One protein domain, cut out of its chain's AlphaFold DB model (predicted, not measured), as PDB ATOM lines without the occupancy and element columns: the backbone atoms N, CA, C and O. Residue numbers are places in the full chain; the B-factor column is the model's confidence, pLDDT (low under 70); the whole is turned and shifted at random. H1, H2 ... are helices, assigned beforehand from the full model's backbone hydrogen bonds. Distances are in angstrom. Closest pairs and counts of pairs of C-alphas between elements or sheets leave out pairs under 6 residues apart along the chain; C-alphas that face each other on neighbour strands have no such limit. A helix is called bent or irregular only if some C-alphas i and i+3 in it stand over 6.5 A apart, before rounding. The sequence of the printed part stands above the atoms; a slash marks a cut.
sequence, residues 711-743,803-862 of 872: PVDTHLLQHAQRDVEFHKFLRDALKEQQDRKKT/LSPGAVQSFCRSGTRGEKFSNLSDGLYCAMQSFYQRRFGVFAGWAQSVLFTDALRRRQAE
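AT A GLANCE: This is residues 711 to 743 and 803 to 862 of the 872 residues of the protein "DNA-(apurinic or apyrimidinic site) lyase" of Neospora caninum (strain Liverpool) (UniProt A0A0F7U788). The longest helix, H4, is bent into an L of two arms, H4a and H4b, and short H1 sits in the angle between them, packing on H4b. H2 crosses H4a, and H3 packs side by side with part of H2, running the opposite way; residues 857 to 862 stick out past the body. The printed part has 93 residues with four named helices, H1 to H4 in chain order, and no named strand: all helix. It is compact, with a radius of gyration of the C-alphas of 14.1 A and spans of 50 by 34 by 20 A.

HOW THE PARTS SIT: Start at H4, residues 826 to 861, assigned as one helix by its hydrogen bonds but bent: C-alphas 839 and 842 are 9.9 A apart. Its arms H4a, residues 826 to 839, and H4b, residues 842 to 861, are about perpendicular at 78 degrees and touch only at the corner, only just, with 3 pairs of C-alphas within 8 A, the closest those of Gln 837 and Ala 844 at 5.3 A. H4b is irregular, with C-alphas 842 and 845 8.2 A apart. H1, residues 714 to 720, touches residues 848 to 855 of H4b, closest at the C-alphas of Leu 716 and Phe 852, 6.9 A. H2, residues 724 to 743, touches H4a at a steep tilt of 62 degrees, opposite ways, closest at the C-alphas of Phe 726 and Phe 835, 6.9 A. H3, residues 805 to 814, touches H2 at a shallow tilt of 14 degrees, opposite ways, closest at the C-alphas of Cys 812 and His 727, 6.5 A. Every O i to N i+4 pair is within hydrogen-bond range in H1 and H3; the counts are 15 of 16 in H2, 9 of 10 in H4a and 14 of 16 in H4b.

IN THESE COORDINATES: Find C-alpha 714 at (147.615, 128.959, 95.956), where H1 begins; H2 runs 28.9 A to C-alpha 743 at (120.360, 119.559, 118.952). H4a is 19.8 A long, and H4b runs 31.4 A to C-alpha 861 at (158.956, 144.673, 95.428).

THE WHOLE: The two C-alphas farthest apart, those of Thr 743 and Ala 861, are 51.7 A apart. Residues 744 to 802 are not printed, and C-alphas 743 and 803 are 18.0 A apart across the cut. The link H3 to H4 is long, and pLDDT is under 70 at 14 residues, among them 814 to 822.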
ATOM      1  N   PRO A 711     137.910 132.546  91.804       94.19
ATOM      2  CA  PRO A 711     138.877 131.490  91.530       94.19
ATOM      3  C   PRO A 711     139.895 131.386  92.670       94.19
ATOM      4  O   PRO A 711     140.703 132.298  92.878       94.19
ATOM      5  N   VAL A 712     139.880 130.270  93.405       91.25
ATOM      6  CA  VAL A 712     140.881 130.003  94.447       91.25
ATOM      7  C   VAL A 712     142.049 129.223  93.859       91.25
ATOM      8  O   VAL A 712     141.901 128.081  93.421       91.25
ATOM      9  N   ASP A 713     143.228 129.834  93.892       87.69
ATOM     10  CA  ASP A 713     144.517 129.191  93.665       87.69
ATOM     11  C   ASP A 713     145.380 129.238  94.942       87.69
ATOM     12  O   ASP A 713     144.908 129.588  96.026       87.69
ATOM     13  N   THR A 714     146.664 128.895  94.835       84.81
ATOM     14  CA  THR A 714     147.615 128.959  95.956       84.81
ATOM     15  C   THR A 714     147.869 130.380  96.470       84.81
ATOM     16  O   THR A 714     148.182 130.538  97.649       84.81
ATOM     17  N   HIS A 715     147.710 131.418  95.643       83.62
ATOM     18  CA  HIS A 715     147.889 132.813  96.047       83.62
ATOM     19  C   HIS A 715     146.679 133.311  96.849       83.62
ATOM     20  O   HIS A 715     146.855 133.953  97.885       83.62
ATOM     21  N   LEU A 716     145.458 132.960  96.430       87.94
ATOM     22  CA  LEU A 716     144.236 133.275  97.179       87.94
ATOM     23  C   LEU A 716     144.085 132.411  98.439       87.94
ATOM     24  O   LEU A 716     143.563 132.895  99.442       87.94
ATOM     25  N   LEU A 717     144.607 131.180  98.441       88.06
ATOM     26  CA  LEU A 717     144.731 130.368  99.655       88.06
ATOM     27  C   LEU A 717     145.658 131.049 100.679       88.06
ATOM     28  O   LEU A 717     145.274 131.224 101.832       88.06
ATOM     29  N   GLN A 718     146.835 131.515 100.241       85.69
ATOM     30  CA  GLN A 718     147.780 132.286 101.067       85.69
ATOM     31  C   GLN A 718     147.198 133.613 101.577       85.69
ATOM     32  O   GLN A 718     147.563 134.059 102.664       85.69
ATOM     33  N   HIS A 719     146.313 134.255 100.807       87.12
ATOM     34  CA  HIS A 719     145.588 135.447 101.247       87.12
ATOM     35  C   HIS A 719     144.603 135.107 102.375       87.12
ATOM     36  O   HIS A 719     144.699 135.675 103.460       87.12
ATOM     37  N   ALA A 720     143.730 134.120 102.166       89.31
ATOM     38  CA  ALA A 720     142.715 133.726 103.142       89.31
ATOM     39  C   ALA A 720     143.299 133.152 104.450       89.31
ATOM     40  O   ALA A 720     142.712 133.325 105.511       89.31
ATOM     41  N   GLN A 721     144.489 132.540 104.414       87.00
ATOM     42  CA  GLN A 721     145.235 132.118 105.614       87.00
ATOM     43  C   GLN A 721     145.790 133.275 106.462       87.00
ATOM     44  O   GLN A 721     146.280 133.054 107.569       87.00
ATOM     45  N   ARG A 722     145.765 134.504 105.938       86.50
ATOM     46  CA  ARG A 722     146.171 135.736 106.632       86.50
ATOM     47  C   ARG A 722     144.970 136.629 106.959       86.50
ATOM     48  O   ARG A 722     145.120 137.634 107.644       86.50
ATOM     49  N   ASP A 723     143.787 136.253 106.482       89.19
ATOM     50  CA  ASP A 723     142.546 136.991 106.649       89.19
ATOM     51  C   ASP A 723     141.892 136.632 107.995       89.19
ATOM     52  O   ASP A 723     141.345 135.545 108.205       89.19
ATOM     53  N   VAL A 724     141.978 137.568 108.943       89.69
ATOM     54  CA  VAL A 724     141.433 137.416 110.301       89.69
ATOM     55  C   VAL A 724     139.898 137.383 110.294       89.69
ATOM     56  O   VAL A 724     139.300 136.693 111.127       89.69
ATOM     57  N   GLU A 725     139.259 138.067 109.341       89.06
ATOM     58  CA  GLU A 725     137.803 138.105 109.162       89.06
ATOM     59  C   GLU A 725     137.314 136.739 108.645       89.06
ATOM     60  O   GLU A 725     136.397 136.146 109.221       89.06
ATOM     61  N   PHE A 726     138.006 136.162 107.654       90.44
ATOM     62  CA  PHE A 726     137.741 134.803 107.171       90.44
ATOM     63  C   PHE A 726     138.010 133.738 108.245       90.44
ATOM     64  O   PHE A 726     137.203 132.826 108.447       90.44
ATOM     65  N   HIS A 727     139.104 133.863 109.000       89.44
ATOM     66  CA  HIS A 727     139.400 132.978 110.128       89.44
ATOM     67  C   HIS A 727     138.341 133.046 111.241       89.44
ATOM     68  O   HIS A 727     138.084 132.029 111.892       89.44
ATOM     69  N   LYS A 728     137.713 134.207 111.472       89.44
ATOM     70  CA  LYS A 728     136.549 134.329 112.365       89.44
ATOM     71  C   LYS A 728     135.348 133.581 111.777       89.44
ATOM     72  O   LYS A 728     134.844 132.666 112.424       89.44
ATOM     73  N   PHE A 729     134.986 133.874 110.526       88.56
ATOM     74  CA  PHE A 729     133.893 133.210 109.809       88.56
ATOM     75  C   PHE A 729     134.001 131.672 109.818       88.56
ATOM     76  O   PHE A 729     133.014 130.993 110.101       88.56
ATOM     77  N   LEU A 730     135.193 131.105 109.588       87.56
ATOM     78  CA  LEU A 730     135.408 129.652 109.646       87.56
ATOM     79  C   LEU A 730     135.155 129.055 111.040       87.56
ATOM     80  O   LEU A 730     134.625 127.948 111.136       87.56
ATOM     81  N   ARG A 731     135.527 129.758 112.120       84.81
ATOM     82  CA  ARG A 731     135.268 129.300 113.497       84.81
ATOM     83  C   ARG A 731     133.783 129.365 113.837       84.81
ATOM     84  O   ARG A 731     133.261 128.410 114.410       84.81
ATOM     85  N   ASP A 732     133.112 130.441 113.444       84.19
ATOM     86  CA  ASP A 732     131.688 130.648 113.714       84.19
ATOM     87  C   ASP A 732     130.831 129.616 112.949       84.19
ATOM     88  O   ASP A 732     129.976 128.952 113.539       84.19
ATOM     89  N   ALA A 733     131.142 129.371 111.669       81.38
ATOM     90  CA  ALA A 733     130.497 128.330 110.862       81.38
ATOM     91  C   ALA A 733     130.745 126.909 111.407       81.38
ATOM     92  O   ALA A 733     129.836 126.075 111.411       81.38
ATOM     93  N   LEU A 734     131.958 126.624 111.899       82.38
ATOM     94  CA  LEU A 734     132.278 125.343 112.534       82.38
ATOM     95  C   LEU A 734     131.514 125.154 113.853       82.38
ATOM     96  O   LEU A 734     131.050 124.047 114.132       82.38
ATOM     97  N   LYS A 735     131.364 126.217 114.653       83.06
ATOM     98  CA  LYS A 735     130.603 126.187 115.906       83.06
ATOM     99  C   LYS A 735     129.132 125.856 115.647       83.06
ATOM    100  O   LYS A 735     128.617 124.936 116.275       83.06
ATOM    101  N   GLU A 736     128.482 126.503 114.678       79.50
ATOM    102  CA  GLU A 736     127.082 126.187 114.348       79.50
ATOM    103  C   GLU A 736     126.912 124.732 113.870       79.50
ATOM    104  O   GLU A 736     125.979 124.050 114.296       79.50
ATOM    105  N   GLN A 737     127.846 124.204 113.065       77.25
ATOM    106  CA  GLN A 737     127.838 122.787 112.665       77.25
ATOM    107  C   GLN A 737     128.008 121.817 113.850       77.25
ATOM    108  O   GLN A 737     127.540 120.681 113.779       77.25
ATOM    109  N   GLN A 738     128.678 122.228 114.931       80.94
ATOM    110  CA  GLN A 738     128.795 121.430 116.156       80.94
ATOM    111  C   GLN A 738     127.554 121.544 117.041       80.94
ATOM    112  O   GLN A 738     127.113 120.535 117.586       80.94
ATOM    113  N   ASP A 739     126.987 122.742 117.181       78.69
ATOM    114  CA  ASP A 739     125.815 122.977 118.023       78.69
ATOM    115  C   ASP A 739     124.557 122.317 117.425       78.69
ATOM    116  O   ASP A 739     123.834 121.636 118.151       78.69
ATOM    117  N   ARG A 740     124.375 122.342 116.093       67.44
ATOM    118  CA  ARG A 740     123.336 121.546 115.403       67.44
ATOM    119  C   ARG A 740     123.433 120.054 115.702       67.44
ATOM    120  O   ARG A 740     122.442 119.452 116.097       67.44
ATOM    121  N   LYS A 741     124.637 119.474 115.641       75.19
ATOM    122  CA  LYS A 741     124.876 118.048 115.943       75.19
ATOM    123  C   LYS A 741     124.642 117.664 117.410       75.19
ATOM    124  O   LYS A 741     124.614 116.471 117.718       75.19
ATOM    125  N   LYS A 742     124.483 118.638 118.315       74.88
ATOM    126  CA  LYS A 742     123.981 118.419 119.683       74.88
ATOM    127  C   LYS A 742     122.450 118.427 119.686       74.88
ATOM    128  O   LYS A 742     121.853 117.484 120.191       74.88
ATOM    129  N   THR A 743     121.826 119.428 119.062       69.38
ATOM    130  CA  THR A 743     120.360 119.559 118.952       69.38
ATOM    131  C   THR A 743     119.716 118.376 118.221       69.38
ATOM    132  O   THR A 743     118.771 117.782 118.728       69.38
ATOM    133  N   LEU A 803     132.820 120.997 107.108       68.06
ATOM    134  CA  LEU A 803     134.148 121.483 107.475       68.06
ATOM    135  C   LEU A 803     134.668 120.657 108.658       68.06
ATOM    136  O   LEU A 803     134.188 120.785 109.783       68.06
ATOM    137  N   SER A 804     135.653 119.789 108.416       73.38
ATOM    138  CA  SER A 804     136.279 119.015 109.495       73.38
ATOM    139  C   SER A 804     136.942 119.957 110.515       73.38
ATOM    140  O   SER A 804     137.734 120.812 110.102       73.38
ATOM    141  N   PRO A 805     136.710 119.787 111.836       77.94
ATOM    142  CA  PRO A 805     137.369 120.593 112.863       77.94
ATOM    143  C   PRO A 805     138.898 120.585 112.742       77.94
ATOM    144  O   PRO A 805     139.537 121.622 112.901       77.94
ATOM    145  N   GLY A 806     139.481 119.431 112.390       77.31
ATOM    146  CA  GLY A 806     140.920 119.294 112.161       77.31
ATOM    147  C   GLY A 806     141.407 120.043 110.918       77.31
ATOM    148  O   GLY A 806     142.486 120.627 110.949       77.31
ATOM    149  N   ALA A 807     140.600 120.103 109.852       76.69
ATOM    150  CA  ALA A 807     140.939 120.859 108.643       76.69
ATOM    151  C   ALA A 807     140.900 122.375 108.895       76.69
ATOM    152  O   ALA A 807     141.844 123.072 108.536       76.69
ATOM    153  N   VAL A 808     139.865 122.876 109.582       80.75
ATOM    154  CA  VAL A 808     139.773 124.297 109.974       80.75
ATOM    155  C   VAL A 808     140.905 124.676 110.933       80.75
ATOM    156  O   VAL A 808     141.548 125.707 110.749       80.75
ATOM    157  N   GLN A 809     141.203 123.836 111.930       80.62
ATOM    158  CA  GLN A 809     142.295 124.098 112.872       80.62
ATOM    159  C   GLN A 809     143.678 124.040 112.199       80.62
ATOM    160  O   GLN A 809     144.534 124.860 112.523       80.62
ATOM    161  N   SER A 810     143.899 123.120 111.254       81.00
ATOM    162  CA  SER A 810     145.132 123.049 110.456       81.00
ATOM    163  C   SER A 810     145.300 124.283 109.565       81.00
ATOM    164  O   SER A 810     146.353 124.917 109.610       81.00
ATOM    165  N   PHE A 811     144.250 124.680 108.838       83.94
ATOM    166  CA  PHE A 811     144.252 125.880 107.998       83.94
ATOM    167  C   PHE A 811     144.633 127.127 108.810       83.94
ATOM    168  O   PHE A 811     145.634 127.777 108.503       83.94
ATOM    169  N   CYS A 812     143.916 127.386 109.910       80.88
ATOM    170  CA  CYS A 812     144.132 128.555 110.767       80.88
ATOM    171  C   CYS A 812     145.504 128.581 111.470       80.88
ATOM    172  O   CYS A 812     145.973 129.659 111.829       80.88
ATOM    173  N   ARG A 813     146.155 127.426 111.688       74.81
ATOM    174  CA  ARG A 813     147.532 127.356 112.220       74.81
ATOM    175  C   ARG A 813     148.573 127.668 111.147       74.81
ATOM    176  O   ARG A 813     149.467 128.484 111.388       74.81
ATOM    177  N   SER A 814     148.411 127.085 109.958       67.25
ATOM    178  CA  SER A 814     149.432 127.101 108.902       67.25
ATOM    179  C   SER A 814     149.854 128.503 108.440       67.25
ATOM    180  O   SER A 814     151.022 128.715 108.111       67.25
ATOM    181  N   GLY A 815     148.955 129.492 108.523       56.88
ATOM    182  CA  GLY A 815     149.251 130.895 108.209       56.88
ATOM    183  C   GLY A 815     150.263 131.592 109.137       56.88
ATOM    184  O   GLY A 815     150.715 132.685 108.804       56.88
ATOM    185  N   THR A 816     150.635 130.992 110.278       54.28
ATOM    186  CA  THR A 816     151.400 131.674 111.348       54.28
ATOM    187  C   THR A 816     152.888 131.325 111.446       54.28
ATOM    188  O   THR A 816     153.636 132.087 112.055       54.28
ATOM    189  N   ARG A 817     153.340 130.182 110.904       47.84
ATOM    190  CA  ARG A 817     154.698 129.641 111.171       47.84
ATOM    191  C   ARG A 817     155.433 129.045 109.963       47.84
ATOM    192  O   ARG A 817     156.415 128.332 110.138       47.84
ATOM    193  N   GLY A 818     154.979 129.323 108.739       51.31
ATOM    194  CA  GLY A 818     155.590 128.754 107.528       51.31
ATOM    195  C   GLY A 818     155.407 127.234 107.411       51.31
ATOM    196  O   GLY A 818     156.205 126.556 106.766       51.31
ATOM    197  N   GLU A 819     154.371 126.692 108.057       55.81
ATOM    198  CA  GLU A 819     154.001 125.282 107.953       55.81
ATOM    199  C   GLU A 819     153.537 124.953 106.522       55.81
ATOM    200  O   GLU A 819     153.102 125.829 105.768       55.81
ATOM    201  N   LYS A 820     153.601 123.675 106.129       55.75
ATOM    202  CA  LYS A 820     153.114 123.244 104.808       55.75
ATOM    203  C   LYS A 820     151.621 123.560 104.668       55.75
ATOM    204  O   LYS A 820     150.829 123.211 105.541       55.75
ATOM    205  N   PHE A 821     151.247 124.180 103.548       58.12
ATOM    206  CA  PHE A 821     149.864 124.539 103.238       58.12
ATOM    207  C   PHE A 821     148.924 123.331 103.346       58.12
ATOM    208  O   PHE A 821     149.178 122.280 102.758       58.12
ATOM    209  N   SER A 822     147.810 123.493 104.064       66.62
ATOM    210  CA  SER A 822     146.726 122.511 104.082       66.62
ATOM    211  C   SER A 822     146.105 122.377 102.687       66.62
ATOM    212  O   SER A 822     145.752 123.393 102.082       66.62
ATOM    213  N   ASN A 823     145.916 121.147 102.201       72.06
ATOM    214  CA  ASN A 823     145.265 120.896 100.913       72.06
ATOM    215  C   ASN A 823     143.872 121.547 100.850       72.06
ATOM    216  O   ASN A 823     143.056 121.390 101.761       72.06
ATOM    217  N   LEU A 824     143.599 122.252  99.752       83.62
ATOM    218  CA  LEU A 824     142.332 122.938  99.513       83.62
ATOM    219  C   LEU A 824     141.217 121.919  99.239       83.62
ATOM    220  O   LEU A 824     141.145 121.342  98.158       83.62
ATOM    221  N   SER A 825     140.359 121.692 100.234       83.25
ATOM    222  CA  SER A 825     139.176 120.840 100.104       83.25
ATOM    223  C   SER A 825     138.000 121.593  99.479       83.25
ATOM    224  O   SER A 825     137.892 122.811  99.613       83.25
ATOM    225  N   ASP A 826     137.071 120.862  98.859       80.81
ATOM    226  CA  ASP A 826     135.852 121.430  98.263       80.81
ATOM    227  C   ASP A 826     135.035 122.271  99.258       80.81
ATOM    228  O   ASP A 826     134.615 123.382  98.937       80.81
ATOM    229  N   GLY A 827     134.879 121.795 100.499       81.62
ATOM    230  CA  GLY A 827     134.196 122.545 101.557       81.62
ATOM    231  C   GLY A 827     134.903 123.859 101.912       81.62
ATOM    232  O   GLY A 827     134.241 124.877 102.106       81.62
ATOM    233  N   LEU A 828     136.243 123.872 101.940       85.19
ATOM    234  CA  LEU A 828     137.031 125.086 102.177       85.19
ATOM    235  C   LEU A 828     136.957 126.050 100.981       85.19
ATOM    236  O   LEU A 828     136.768 127.246 101.191       85.19
ATOM    237  N   TYR A 829     137.028 125.544  99.746       88.75
ATOM    238  CA  TYR A 829     136.862 126.336  98.520       88.75
ATOM    239  C   TYR A 829     135.515 127.069  98.530       88.75
ATOM    240  O   TYR A 829     135.450 128.286  98.345       88.75
ATOM    241  N   CYS A 830     134.429 126.345  98.809       84.44
ATOM    242  CA  CYS A 830     133.092 126.925  98.872       84.44
ATOM    243  C   CYS A 830     132.911 127.876 100.063       84.44
ATOM    244  O   CYS A 830     132.200 128.873  99.926       84.44
ATOM    245  N   ALA A 831     133.563 127.623 101.203       86.50
ATOM    246  CA  ALA A 831     133.575 128.544 102.338       86.50
ATOM    247  C   ALA A 831     134.295 129.862 101.999       86.50
ATOM    248  O   ALA A 831     133.759 130.926 102.302       86.50
ATOM    249  N   MET A 832     135.448 129.807 101.319       90.06
ATOM    250  CA  MET A 832     136.165 130.991 100.823       90.06
ATOM    251  C   MET A 832     135.303 131.793  99.843       90.06
ATOM    252  O   MET A 832     135.086 132.984 100.058       90.06
ATOM    253  N   GLN A 833     134.744 131.141  98.817       89.31
ATOM    254  CA  GLN A 833     133.855 131.801  97.855       89.31
ATOM    255  C   GLN A 833     132.647 132.446  98.557       89.31
ATOM    256  O   GLN A 833     132.389 133.627  98.360       89.31
ATOM    257  N   SER A 834     131.956 131.715  99.439       85.81
ATOM    258  CA  SER A 834     130.761 132.212 100.146       85.81
ATOM    259  C   SER A 834     131.065 133.293 101.192       85.81
ATOM    260  O   SER A 834     130.154 133.992 101.637       85.81
ATOM    261  N   PHE A 835     132.313 133.418 101.649       90.50
ATOM    262  CA  PHE A 835     132.753 134.537 102.476       90.50
ATOM    263  C   PHE A 835     132.980 135.775 101.604       90.50
ATOM    264  O   PHE A 835     132.334 136.803 101.807       90.50
ATOM    265  N   TYR A 836     133.822 135.656 100.574       91.88
ATOM    266  CA  TYR A 836     134.193 136.798  99.746       91.88
ATOM    267  C   TYR A 836     133.053 137.314  98.850       91.88
ATOM    268  O   TYR A 836     132.950 138.523  98.645       91.88
ATOM    269  N   GLN A 837     132.127 136.452  98.411       90.81
ATOM    270  CA  GLN A 837     130.884 136.869  97.745       90.81
ATOM    271  C   GLN A 837     130.001 137.738  98.654       90.81
ATOM    272  O   GLN A 837     129.482 138.749  98.197       90.81
ATOM    273  N   ARG A 838     129.899 137.445  99.959       87.50
ATOM    274  CA  ARG A 838     129.196 138.333 100.909       87.50
ATOM    275  C   ARG A 838     129.978 139.608 101.221       87.50
ATOM    276  O   ARG A 838     129.384 140.669 101.377       87.50
ATOM    277  N   ARG A 839     131.310 139.522 101.278       89.19
ATOM    278  CA  ARG A 839     132.204 140.660 101.548       89.19
ATOM    279  C   ARG A 839     132.221 141.696 100.413       89.19
ATOM    280  O   ARG A 839     132.362 142.882 100.708       89.19
ATOM    281  N   PHE A 840     132.094 141.266  99.154       91.69
ATOM    282  CA  PHE A 840     132.296 142.102  97.956       91.69
ATOM    283  C   PHE A 840     131.128 142.099  96.943       91.69
ATOM    284  O   PHE A 840     131.134 142.893  96.002       91.69
ATOM    285  N   GLY A 841     130.106 141.261  97.142       90.44
ATOM    286  CA  GLY A 841     128.870 141.217  96.352       90.44
ATOM    287  C   GLY A 841     128.983 140.612  94.955       90.44
ATOM    288  O   GLY A 841     129.923 139.885  94.635       90.44
ATOM    289  N   VAL A 842     128.048 141.003  94.083       91.19
ATOM    290  CA  VAL A 842     127.971 140.666  92.638       91.19
ATOM    291  C   VAL A 842     129.183 141.087  91.774       91.19
ATOM    292  O   VAL A 842     129.140 140.973  90.549       91.19
ATOM    293  N   PHE A 843     130.259 141.583  92.391       93.38
ATOM    294  CA  PHE A 843     131.554 141.895  91.775       93.38
ATOM    295  C   PHE A 843     132.742 141.284  92.554       93.38
ATOM    296  O   PHE A 843     133.874 141.756  92.445       93.38
ATOM    297  N   ALA A 844     132.525 140.235  93.354       93.94
ATOM    298  CA  ALA A 844     133.584 139.633  94.166       93.94
ATOM    299  C   ALA A 844     134.791 139.132  93.347       93.94
ATOM    300  O   ALA A 844     135.925 139.304  93.781       93.94
ATOM    301  N   GLY A 845     134.595 138.607  92.136       94.25
ATOM    302  CA  GLY A 845     135.695 138.214  91.247       94.25
ATOM    303  C   GLY A 845     136.562 139.389  90.777       94.25
ATOM    304  O   GLY A 845     137.750 139.221  90.503       94.25
ATOM    305  N   TRP A 846     136.019 140.610  90.769       94.62
ATOM    306  CA  TRP A 846     136.821 141.814  90.550       94.62
ATOM    307  C   TRP A 846     137.680 142.147  91.772       94.62
ATOM    308  O   TRP A 846     138.876 142.389  91.619       94.62
ATOM    309  N   ALA A 847     137.122 142.074  92.985       93.31
ATOM    310  CA  ALA A 847     137.897 142.227  94.218       93.31
ATOM    311  C   ALA A 847     138.990 141.142  94.353       93.31
ATOM    312  O   ALA A 847     140.106 141.440  94.777       93.31
ATOM    313  N   GLN A 848     138.720 139.909  93.903       92.88
ATOM    314  CA  GLN A 848     139.713 138.833  93.782       92.88
ATOM    315  C   GLN A 848     140.904 139.269  92.915       92.88
ATOM    316  O   GLN A 848     142.051 139.124  93.339       92.88
ATOM    317  N   SER A 849     140.642 139.860  91.744       90.62
ATOM    318  CA  SER A 849     141.686 140.308  90.809       90.62
ATOM    319  C   SER A 849     142.487 141.499  91.347       90.62
ATOM    320  O   SER A 849     143.705 141.555  91.153       90.62
ATOM    321  N   VAL A 850     141.844 142.409  92.092       89.00
ATOM    322  CA  VAL A 850     142.517 143.482  92.851       89.00
ATOM    323  C   VAL A 850     143.510 142.897  93.861       89.00
ATOM    324  O   VAL A 850     144.694 143.238  93.838       89.00
ATOM    325  N   LEU A 851     143.041 141.990  94.721       86.81
ATOM    326  CA  LEU A 851     143.838 141.390  95.795       86.81
ATOM    327  C   LEU A 851     144.970 140.509  95.250       86.81
ATOM    328  O   LEU A 851     146.082 140.548  95.774       86.81
ATOM    329  N   PHE A 852     144.712 139.759  94.176       86.62
ATOM    330  CA  PHE A 852     145.717 138.956  93.481       86.62
ATOM    331  C   PHE A 852     146.823 139.825  92.875       86.62
ATOM    332  O   PHE A 852     148.003 139.559  93.100       86.62
ATOM    333  N   THR A 853     146.450 140.895  92.162       84.38
ATOM    334  CA  THR A 853     147.398 141.859  91.579       84.38
ATOM    335  C   THR A 853     148.312 142.436  92.654       84.38
ATOM    336  O   THR A 853     149.534 142.419  92.510       84.38
ATOM    337  N   ASP A 854     147.743 142.907  93.764       81.50
ATOM    338  CA  ASP A 854     148.532 143.503  94.838       81.50
ATOM    339  C   ASP A 854     149.433 142.469  95.542       81.50
ATOM    340  O   ASP A 854     150.602 142.738  95.820       81.50
ATOM    341  N   ALA A 855     148.942 141.239  95.727       78.88
ATOM    342  CA  ALA A 855     149.716 140.118  96.258       78.88
ATOM    343  C   ALA A 855     150.805 139.582  95.303       78.88
ATOM    344  O   ALA A 855     151.661 138.814  95.757       78.88
ATOM    345  N   LEU A 856     150.796 139.958  94.017       79.25
ATOM    346  CA  LEU A 856     151.929 139.784  93.101       79.25
ATOM    347  C   LEU A 856     152.924 140.941  93.227       79.25
ATOM    348  O   LEU A 856     154.108 140.678  93.436       79.25
ATOM    349  N   ARG A 857     152.458 142.201  93.178       79.75
ATOM    350  CA  ARG A 857     153.330 143.391  93.268       79.75
ATOM    351  C   ARG A 857     154.208 143.373  94.516       79.75
ATOM    352  O   ARG A 857     155.410 143.575  94.408       79.75
ATOM    353  N   ARG A 858     153.641 143.048  95.686       78.06
ATOM    354  CA  ARG A 858     154.409 142.958  96.946       78.06
ATOM    355  C   ARG A 858     155.585 141.972  96.850       78.06
ATOM    356  O   ARG A 858     156.676 142.307  97.280       78.06
ATOM    357  N   ARG A 859     155.407 140.813  96.196       73.69
ATOM    358  CA  ARG A 859     156.478 139.809  95.988       73.69
ATOM    359  C   ARG A 859     157.521 140.216  94.944       73.69
ATOM    360  O   ARG A 859     158.583 139.614  94.896       73.69
ATOM    361  N   GLN A 860     157.185 141.158  94.065       72.00
ATOM    362  CA  GLN A 860     158.106 141.731  93.079       72.00
ATOM    363  C   GLN A 860     158.879 142.929  93.656       72.00
ATOM    364  O   GLN A 860     159.963 143.234  93.172       72.00
ATOM    365  N   ALA A 861     158.323 143.588  94.680       68.31
ATOM    366  CA  ALA A 861     158.956 144.673  95.428       68.31
ATOM    367  C   ALA A 861     159.797 144.180  96.624       68.31
ATOM    368  O   ALA A 861     160.737 144.861  97.022       68.31
ATOM    369  N   GLU A 862     159.493 143.005  97.189       57.53
ATOM    370  CA  GLU A 862     160.394 142.301  98.109       57.53
ATOM    371  C   GLU A 862     161.720 141.995  97.379       57.53
ATOM    372  O   GLU A 862     161.710 141.247  96.393       57.53
TER     373      GLU A 862